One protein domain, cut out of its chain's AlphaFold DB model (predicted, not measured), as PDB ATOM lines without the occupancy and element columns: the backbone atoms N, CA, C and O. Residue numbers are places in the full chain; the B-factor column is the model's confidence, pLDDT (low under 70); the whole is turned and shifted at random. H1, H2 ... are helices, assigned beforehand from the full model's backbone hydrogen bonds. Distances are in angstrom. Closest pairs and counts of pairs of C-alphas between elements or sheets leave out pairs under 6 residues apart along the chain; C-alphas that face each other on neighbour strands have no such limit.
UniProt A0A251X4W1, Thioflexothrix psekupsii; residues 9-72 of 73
ATOM      1  N   ASN A   9     -54.425  18.741   3.818       81.81
ATOM      2  CA  ASN A   9     -53.126  19.046   3.211       81.81
ATOM      3  C   ASN A   9     -52.115  17.883   3.318       81.81
ATOM      4  O   ASN A   9     -51.342  17.616   2.398       81.81
ATOM      5  N   LEU A  10     -52.097  17.178   4.454       80.81
ATOM      6  CA  LEU A  10     -51.194  16.045   4.652       80.81
ATOM      7  C   LEU A  10     -51.664  14.823   3.852       80.81
ATOM      8  O   LEU A  10     -50.833  14.098   3.317       80.81
ATOM      9  N   ASP A  11     -52.977  14.622   3.727       83.06
ATOM     10  CA  ASP A  11     -53.560  13.576   2.882       83.06
ATOM     11  C   ASP A  11     -53.205  13.789   1.396       83.06
ATOM     12  O   ASP A  11     -52.742  12.858   0.736       83.06
ATOM     13  N   GLU A  12     -53.316  15.025   0.893       85.69
ATOM     14  CA  GLU A  12     -52.902  15.395  -0.471       85.69
ATOM     15  C   GLU A  12     -51.396  15.185  -0.687       85.69
ATOM     16  O   GLU A  12     -50.996  14.478  -1.611       85.69
ATOM     17  N   THR A  13     -50.558  15.669   0.235       88.25
ATOM     18  CA  THR A  13     -49.095  15.489   0.164       88.25
ATOM     19  C   THR A  13     -48.692  14.010   0.125       88.25
ATOM     20  O   THR A  13     -47.798  13.615  -0.627       88.25
ATOM     21  N   VAL A  14     -49.337  13.168   0.941       86.44
ATOM     22  CA  VAL A  14     -49.055  11.727   0.968       86.44
ATOM     23  C   VAL A  14     -49.540  11.059  -0.319       86.44
ATOM     24  O   VAL A  14     -48.822  10.210  -0.848       86.44
ATOM     25  N   ARG A  15     -50.709  11.434  -0.856       85.88
ATOM     26  CA  ARG A  15     -51.181  10.921  -2.154       85.88
ATOM     27  C   ARG A  15     -50.226  11.269  -3.286       85.88
ATOM     28  O   ARG A  15     -49.872  10.372  -4.048       85.88
ATOM     29  N   ASP A  16     -49.770  12.514  -3.356       89.62
ATOM     30  CA  ASP A  16     -48.823  12.969  -4.376       89.62
ATOM     31  C   ASP A  16     -47.520  12.174  -4.311       89.62
ATOM     32  O   ASP A  16     -47.043  11.651  -5.321       89.62
ATOM     33  N   TYR A  17     -46.970  12.012  -3.106       88.75
ATOM     34  CA  TYR A  17     -45.778  11.200  -2.890       88.75
ATOM     35  C   TYR A  17     -45.991   9.735  -3.303       88.75
ATOM     36  O   TYR A  17     -45.154   9.151  -3.990       88.75
ATOM     37  N   LEU A  18     -47.121   9.134  -2.920       89.25
ATOM     38  CA  LEU A  18     -47.440   7.754  -3.282       89.25
ATOM     39  C   LEU A  18     -47.634   7.582  -4.789       89.25
ATOM     40  O   LEU A  18     -47.200   6.567  -5.332       89.25
ATOM     41  N   SER A  19     -48.221   8.560  -5.477       89.00
ATOM     42  CA  SER A  19     -48.340   8.552  -6.938       89.00
ATOM     43  C   SER A  19     -46.963   8.615  -7.610       89.00
ATOM     44  O   SER A  19     -46.679   7.811  -8.497       89.00
ATOM     45  N   GLN A  20     -46.045   9.454  -7.110       90.50
ATOM     46  CA  GLN A  20     -44.665   9.536  -7.620       90.50
ATOM     47  C   GLN A  20     -43.899   8.206  -7.538       90.50
ATOM     48  O   GLN A  20     -43.040   7.944  -8.379       90.50
ATOM     49  N   ILE A  21     -44.208   7.359  -6.550       91.00
ATOM     50  CA  ILE A  21     -43.579   6.039  -6.379       91.00
ATOM     51  C   ILE A  21     -44.438   4.872  -6.902       91.00
ATOM     52  O   ILE A  21     -44.086   3.712  -6.681       91.00
ATOM     53  N   GLY A  22     -45.561   5.151  -7.578       85.81
ATOM     54  CA  GLY A  22     -46.451   4.134  -8.153       85.81
ATOM     55  C   GLY A  22     -47.249   3.315  -7.127       85.81
ATOM     56  O   GLY A  22     -47.569   2.154  -7.379       85.81
ATOM     57  N   GLN A  23     -47.545   3.882  -5.953       86.50
ATOM     58  CA  GLN A  23     -48.277   3.245  -4.842       86.50
ATOM     59  C   GLN A  23     -49.554   3.999  -4.428       86.50
ATOM     60  O   GLN A  23     -50.012   3.903  -3.289       86.50
ATOM     61  N   GLU A  24     -50.155   4.723  -5.363       75.12
ATOM     62  CA  GLU A  24     -51.334   5.587  -5.211       75.12
ATOM     63  C   GLU A  24     -52.554   4.961  -4.494       75.12
ATOM     64  O   GLU A  24     -53.293   5.671  -3.817       75.12
ATOM     65  N   ASN A  25     -52.720   3.634  -4.521       72.25
ATOM     66  CA  ASN A  25     -53.822   2.934  -3.838       72.25
ATOM     67  C   ASN A  25     -53.504   2.444  -2.408       72.25
ATOM     68  O   ASN A  25     -54.354   1.818  -1.776       72.25
ATOM     69  N   ASN A  26     -52.306   2.708  -1.877       80.50
ATOM     70  CA  ASN A  26     -51.824   2.103  -0.626       80.50
ATOM     71  C   ASN A  26     -51.694   3.088   0.544       80.50
ATOM     72  O   ASN A  26     -50.885   2.865   1.445       80.50
ATOM     73  N   ILE A  27     -52.493   4.161   0.590       82.81
ATOM     74  CA  ILE A  27     -52.334   5.201   1.621       82.81
ATOM     75  C   ILE A  27     -52.463   4.664   3.047       82.81
ATOM     76  O   ILE A  27     -51.632   4.961   3.901       82.81
ATOM     77  N   SER A  28     -53.453   3.801   3.294       81.88
ATOM     78  CA  SER A  28     -53.659   3.217   4.621       81.88
ATOM     79  C   SER A  28     -52.499   2.305   5.006       81.88
ATOM     80  O   SER A  28     -52.064   2.328   6.151       81.88
ATOM     81  N   THR A  29     -51.976   1.528   4.056       85.44
ATOM     82  CA  THR A  29     -50.820   0.649   4.272       85.44
ATOM     83  C   THR A  29     -49.551   1.456   4.530       85.44
ATOM     84  O   THR A  29     -48.756   1.101   5.399       85.44
ATOM     85  N   PHE A  30     -49.369   2.562   3.810       86.44
ATOM     86  CA  PHE A  30     -48.256   3.479   4.014       86.44
ATOM     87  C   PHE A  30     -48.311   4.110   5.408       86.44
ATOM     88  O   PHE A  30     -47.340   4.028   6.158       86.44
ATOM     89  N   ILE A  31     -49.465   4.664   5.789       85.12
ATOM     90  CA  ILE A  31     -49.673   5.247   7.118       85.12
ATOM     91  C   ILE A  31     -49.456   4.190   8.202       85.12
ATOM     92  O   ILE A  31     -48.736   4.447   9.164       85.12
ATOM     93  N   GLU A  32     -50.020   2.991   8.044       87.38
ATOM     94  CA  GLU A  32     -49.840   1.903   9.005       87.38
ATOM     95  C   GLU A  32     -48.358   1.559   9.199       87.38
ATOM     96  O   GLU A  32     -47.899   1.443  10.338       87.38
ATOM     97  N   LYS A  33     -47.592   1.441   8.108       89.50
ATOM     98  CA  LYS A  33     -46.151   1.176   8.163       89.50
ATOM     99  C   LYS A  33     -45.412   2.261   8.953       89.50
ATOM    100  O   LYS A  33     -44.690   1.932   9.891       89.50
ATOM    101  N   ILE A  34     -45.626   3.531   8.612       90.19
ATOM    102  CA  ILE A  34     -44.953   4.661   9.271       90.19
ATOM    103  C   ILE A  34     -45.320   4.736  10.756       90.19
ATOM    104  O   ILE A  34     -44.455   4.955  11.604       90.19
ATOM    105  N   VAL A  35     -46.590   4.506  11.101       90.00
ATOM    106  CA  VAL A  35     -47.035   4.474  12.500       90.00
ATOM    107  C   VAL A  35     -46.353   3.338  13.262       90.00
ATOM    108  O   VAL A  35     -45.875   3.560  14.374       90.00
ATOM    109  N   ARG A  36     -46.261   2.136  12.678       93.56
ATOM    110  CA  ARG A  36     -45.573   0.993  13.304       93.56
ATOM    111  C   ARG A  36     -44.093   1.278  13.539       93.56
ATOM    112  O   ARG A  36     -43.613   1.042  14.646       93.56
ATOM    113  N   GLU A  37     -43.399   1.809  12.538       94.69
ATOM    114  CA  GLU A  37     -41.992   2.211  12.658       94.69
ATOM    115  C   GLU A  37     -41.822   3.250  13.769       94.69
ATOM    116  O   GLU A  37     -40.981   3.081  14.655       94.69
ATOM    117  N   LYS A  38     -42.692   4.268  13.811       94.06
ATOM    118  CA  LYS A  38     -42.587   5.318  14.823       94.06
ATOM    119  C   LYS A  38     -42.858   4.820  16.238       94.06
ATOM    120  O   LYS A  38     -42.175   5.227  17.177       94.06
ATOM    121  N   LEU A  39     -43.847   3.945  16.409       94.62
ATOM    122  CA  LEU A  39     -44.130   3.324  17.703       94.62
ATOM    123  C   LEU A  39     -42.948   2.482  18.184       94.62
ATOM    124  O   LEU A  39     -42.587   2.565  19.357       94.62
ATOM    125  N   PHE A  40     -42.321   1.724  17.286       94.31
ATOM    126  CA  PHE A  40     -41.146   0.924  17.612       94.31
ATOM    127  C   PHE A  40     -39.954   1.794  18.039       94.31
ATOM    128  O   PHE A  40     -39.336   1.523  19.067       94.31
ATOM    129  N   GLU A  41     -39.675   2.887  17.321       95.62
ATOM    130  CA  GLU A  41     -38.652   3.864  17.725       95.62
ATOM    131  C   GLU A  41     -38.916   4.426  19.127       95.62
ATOM    132  O   GLU A  41     -38.022   4.445  19.971       95.62
ATOM    133  N   LEU A  42     -40.153   4.859  19.396       95.25
ATOM    134  CA  LEU A  42     -40.533   5.406  20.700       95.25
ATOM    135  C   LEU A  42     -40.357   4.375  21.821       95.25
ATOM    136  O   LEU A  42     -39.909   4.726  22.912       95.25
ATOM    137  N   GLN A  43     -40.681   3.108  21.559       95.00
ATOM    138  CA  GLN A  43     -40.463   2.019  22.510       95.00
ATOM    139  C   GLN A  43     -38.974   1.773  22.764       95.00
ATOM    140  O   GLN A  43     -38.577   1.628  23.919       95.00
ATOM    141  N   ILE A  44     -38.143   1.769  21.718       93.31
ATOM    142  CA  ILE A  44     -36.687   1.646  21.864       93.31
ATOM    143  C   ILE A  44     -36.141   2.774  22.735       93.31
ATOM    144  O   ILE A  44     -35.371   2.511  23.657       93.31
ATOM    145  N   GLU A  45     -36.538   4.017  22.470       94.88
ATOM    146  CA  GLU A  45     -36.056   5.162  23.241       94.88
ATOM    147  C   GLU A  45     -36.492   5.083  24.707       94.88
ATOM    148  O   GLU A  45     -35.674   5.308  25.597       94.88
ATOM    149  N   GLN A  46     -37.723   4.650  24.988       94.25
ATOM    150  CA  GLN A  46     -38.165   4.389  26.363       94.25
ATOM    151  C   GLN A  46     -37.334   3.296  27.046       94.25
ATOM    152  O   GLN A  46     -36.953   3.443  28.207       94.25
ATOM    153  N   ILE A  47     -37.025   2.202  26.341       91.81
ATOM    154  CA  ILE A  47     -36.201   1.110  26.880       91.81
ATOM    155  C   ILE A  47     -34.782   1.603  27.173       91.81
ATOM    156  O   ILE A  47     -34.253   1.319  28.248       91.81
ATOM    157  N   LYS A  48     -34.175   2.361  26.254       89.94
ATOM    158  CA  LYS A  48     -32.845   2.953  26.448       89.94
ATOM    159  C   LYS A  48     -32.825   3.899  27.643       89.94
ATOM    160  O   LYS A  48     -31.931   3.787  28.472       89.94
ATOM    161  N   GLN A  49     -33.817   4.783  27.758       92.56
ATOM    162  CA  GLN A  49     -33.944   5.698  28.896       92.56
ATOM    163  C   GLN A  49     -34.083   4.934  30.214       92.56
ATOM    164  O   GLN A  49     -33.376   5.227  31.174       92.56
ATOM    165  N   ARG A  50     -34.940   3.907  30.253       90.62
ATOM    166  CA  ARG A  50     -35.107   3.056  31.440       90.62
ATOM    167  C   ARG A  50     -33.800   2.378  31.849       90.62
ATOM    168  O   ARG A  50     -33.528   2.242  33.035       90.62
ATOM    169  N   ASN A  51     -33.009   1.954  30.871       88.19
ATOM    170  CA  ASN A  51     -31.777   1.207  31.088       88.19
ATOM    171  C   ASN A  51     -30.521   2.096  31.084       88.19
ATOM    172  O   ASN A  51     -29.417   1.567  31.047       88.19
ATOM    173  N   GLN A  52     -30.658   3.425  31.130       91.06
ATOM    174  CA  GLN A  52     -29.537   4.357  30.953       91.06
ATOM    175  C   GLN A  52     -28.402   4.160  31.977       91.06
ATOM    176  O   GLN A  52     -27.255   4.478  31.682       91.06
ATOM    177  N   LEU A  53     -28.724   3.663  33.174       91.62
ATOM    178  CA  LEU A  53     -27.773   3.440  34.270       91.62
ATOM    179  C   LEU A  53     -27.280   1.989  34.368       91.62
ATOM    180  O   LEU A  53     -26.552   1.663  35.301       91.62
ATOM    181  N   VAL A  54     -27.716   1.115  33.460       90.19
ATOM    182  CA  VAL A  54     -27.363  -0.306  33.456       90.19
ATOM    183  C   VAL A  54     -26.321  -0.542  32.374       90.19
ATOM    184  O   VAL A  54     -26.510  -0.141  31.223       90.19
ATOM    185  N   GLU A  55     -25.233  -1.222  32.725       90.62
ATOM    186  CA  GLU A  55     -24.199  -1.565  31.754       90.62
ATOM    187  C   GLU A  55     -24.757  -2.530  30.690       90.62
ATOM    188  O   GLU A  55     -25.432  -3.508  31.034       90.62
ATOM    189  N   PRO A  56     -24.466  -2.327  29.390       87.19
ATOM    190  CA  PRO A  56     -25.005  -3.168  28.318       87.19
ATOM    191  C   PRO A  56     -24.767  -4.670  28.520       87.19
ATOM    192  O   PRO A  56     -25.624  -5.489  28.185       87.19
ATOM    193  N   THR A  57     -23.627  -5.042  29.107       91.75
ATOM    194  CA  THR A  57     -23.270  -6.435  29.406       91.75
ATOM    195  C   THR A  57     -24.227  -7.079  30.409       91.75
ATOM    196  O   THR A  57     -24.561  -8.255  30.264       91.75
ATOM    197  N   GLU A  58     -24.707  -6.329  31.402       89.62
ATOM    198  CA  GLU A  58     -25.674  -6.834  32.385       89.62
ATOM    199  C   GLU A  58     -27.034  -7.089  31.731       89.62
ATOM    200  O   GLU A  58     -27.667  -8.113  31.991       89.62
ATOM    201  N   ILE A  59     -27.446  -6.207  30.812       88.06
ATOM    202  CA  ILE A  59     -28.679  -6.368  30.029       88.06
ATOM    203  C   ILE A  59     -28.598  -7.629  29.162       88.06
ATOM    204  O   ILE A  59     -29.520  -8.441  29.180       88.06
ATOM    205  N   LEU A  60     -27.493  -7.815  28.430       91.81
ATOM    206  CA  LEU A  60     -27.282  -8.995  27.585       91.81
ATOM    207  C   LEU A  60     -27.265 -10.283  28.412       91.81
ATOM    208  O   LEU A  60     -27.957 -11.237  28.073       91.81
ATOM    209  N   THR A  61     -26.567 -10.271  29.549       93.19
ATOM    210  CA  THR A  61     -26.508 -11.426  30.456       93.19
ATOM    211  C   THR A  61     -27.896 -11.800  30.983       93.19
ATOM    212  O   THR A  61     -28.241 -12.981  31.043       93.19
ATOM    213  N   ALA A  62     -28.720 -10.810  31.342       91.19
ATOM    214  CA  ALA A  62     -30.087 -11.045  31.800       91.19
ATOM    215  C   ALA A  62     -30.990 -11.616  30.690       91.19
ATOM    216  O   ALA A  62     -31.806 -12.498  30.961       91.19
ATOM    217  N   ILE A  63     -30.826 -11.148  29.447       90.69
ATOM    218  CA  ILE A  63     -31.549 -11.673  28.278       90.69
ATOM    219  C   ILE A  63     -31.152 -13.129  28.012       90.69
ATOM    220  O   ILE A  63     -32.028 -13.987  27.912       90.69
ATOM    221  N   ASP A  64     -29.853 -13.426  27.960       94.06
ATOM    222  CA  ASP A  64     -29.347 -14.780  27.714       94.06
ATOM    223  C   ASP A  64     -29.825 -15.762  28.792       94.06
ATOM    224  O   ASP A  64     -30.248 -16.880  28.486       94.06
ATOM    225  N   ALA A  65     -29.827 -15.335  30.059       90.88
ATOM    226  CA  ALA A  65     -30.341 -16.133  31.167       90.88
ATOM    227  C   ALA A  65     -31.846 -16.426  31.033       90.88
ATOM    228  O   ALA A  65     -32.268 -17.560  31.277       90.88
ATOM    229  N   ALA A  66     -32.650 -15.439  30.622       91.88
ATOM    230  CA  ALA A  66     -34.088 -15.609  30.414       91.88
ATOM    231  C   ALA A  66     -34.393 -16.563  29.246       91.88
ATOM    232  O   ALA A  66     -35.174 -17.502  29.407       91.88
ATOM    233  N   LEU A  67     -33.717 -16.393  28.105       91.81
ATOM    234  CA  LEU A  67     -33.874 -17.268  26.935       91.81
ATOM    235  C   LEU A  67     -33.426 -18.707  27.229       91.81
ATOM    236  O   LEU A  67     -34.052 -19.670  26.783       91.81
ATOM    237  N   ALA A  68     -32.356 -18.885  28.006       89.12
ATOM    238  CA  ALA A  68     -31.900 -20.206  28.430       89.12
ATOM    239  C   ALA A  68     -32.860 -20.890  29.421       89.12
ATOM    240  O   ALA A  68     -32.813 -22.113  29.568       89.12
ATOM    241  N   HIS A  69     -33.696 -20.126  30.127       79.56
ATOM    242  CA  HIS A  69     -34.740 -20.663  30.997       79.56
ATOM    243  C   HIS A  69     -35.977 -21.077  30.192       79.56
ATOM    244  O   HIS A  69     -36.490 -22.169  30.404       79.56
ATOM    245  N   GLU A  70     -36.421 -20.250  29.240       78.44
ATOM    246  CA  GLU A  70     -37.577 -20.538  28.379       78.44
ATOM    247  C   GLU A  70     -37.373 -21.812  27.543       78.44
ATOM    248  O   GLU A  70     -38.246 -22.668  27.515       78.44
ATOM    249  N   ASN A  71     -36.180 -22.007  26.971       71.25
ATOM    250  CA  ASN A  71     -35.848 -23.188  26.159       71.25
ATOM    251  C   ASN A  71     -35.730 -24.514  26.944       71.25
ATOM    252  O   ASN A  71     -35.455 -25.556  26.346       71.25
ATOM    253  N   ARG A  72     -35.854 -24.492  28.278       59.00
ATOM    254  CA  ARG A  72     -35.796 -25.692  29.139       59.00
ATOM    255  C   ARG A  72     -37.168 -26.148  29.645       59.00
ATOM    256  O   ARG A  72     -37.238 -27.209  30.265       59.00
TER     257      ARG A  72
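Overview. This is residues 9 to 72 of the 73 residues of a protein of Thioflexothrix psekupsii (UniProt A0A251X4W1). The model is an open, stretched zigzag of three helices: one long helix, H2, spans most of its length, with a shorter helix set at a corner at each end, H1 at the start and H3 at the finish. H1 meets H2 only thinly, where the first residue of H2 comes beside residues 14 to 18 of H1, while H3 turns away from the far end of H2 as a free arm, and no core is formed. The printed part has 64 residues, with three named helices in the order H1, H2, H3 and no named strand, and its class is all helix. The whole is extended, with a radius of gyration of the C-alphas of 19.6 A, and it is flat, spanning 49 by 30 by 14 A along its three main axes.

Along the chain. H1 is residues 9 to 20, 16.7 A from first to last C-alpha, and begins with C-alpha 9 at (-53.126, 19.046, 3.211). After a short link of 6 residues comes H2, residues 27 to 50, the longest helix, 34.5 A from C-alpha 27 at (-52.334, 5.201, 1.621) to C-alpha 50 at (-35.107, 3.056, 31.440). A tight link of 5 residues joins it to H3, residues 56 to 70, which measures 21.4 A and ends with C-alpha 70 at (-37.577, -20.538, 28.379).

Arrangement. H1 and H2 only just touch, with 3 pairs of C-alphas within 8 A. The closest C-alphas of the two are those of Arg 15 and Ile 27, 6.9 A apart. H1 touches H2 with residues 14 to 18 alone, and H2 touches H1 with residue 27 alone. Their lines stand at 71 degrees, only just about perpendicular, and their centres are 20.8 A apart. H2 and H3 are apart, though they follow each other in the chain. H1 and H3 are apart too. Residues 32 to 50, which belong to H2, stand free. In H1, H2 and H3 every pair of backbone O of residue i and N of residue i+4 is within hydrogen-bond range.

Size, cuts and confidence. The two C-alphas farthest apart are those of Asn 9 and Arg 72, the first and last printed residues, at 54.5 A. The printed part has no cut, and neither link between the helices is long. Residues 52 to 58, of which 56 to 58 belong to H3, stand free, as do residues 60 to 72, of which 60 to 70 belong to H3. The mean pLDDT of the printed part is 88.0, and one printed residue, Arg 72, is under 70.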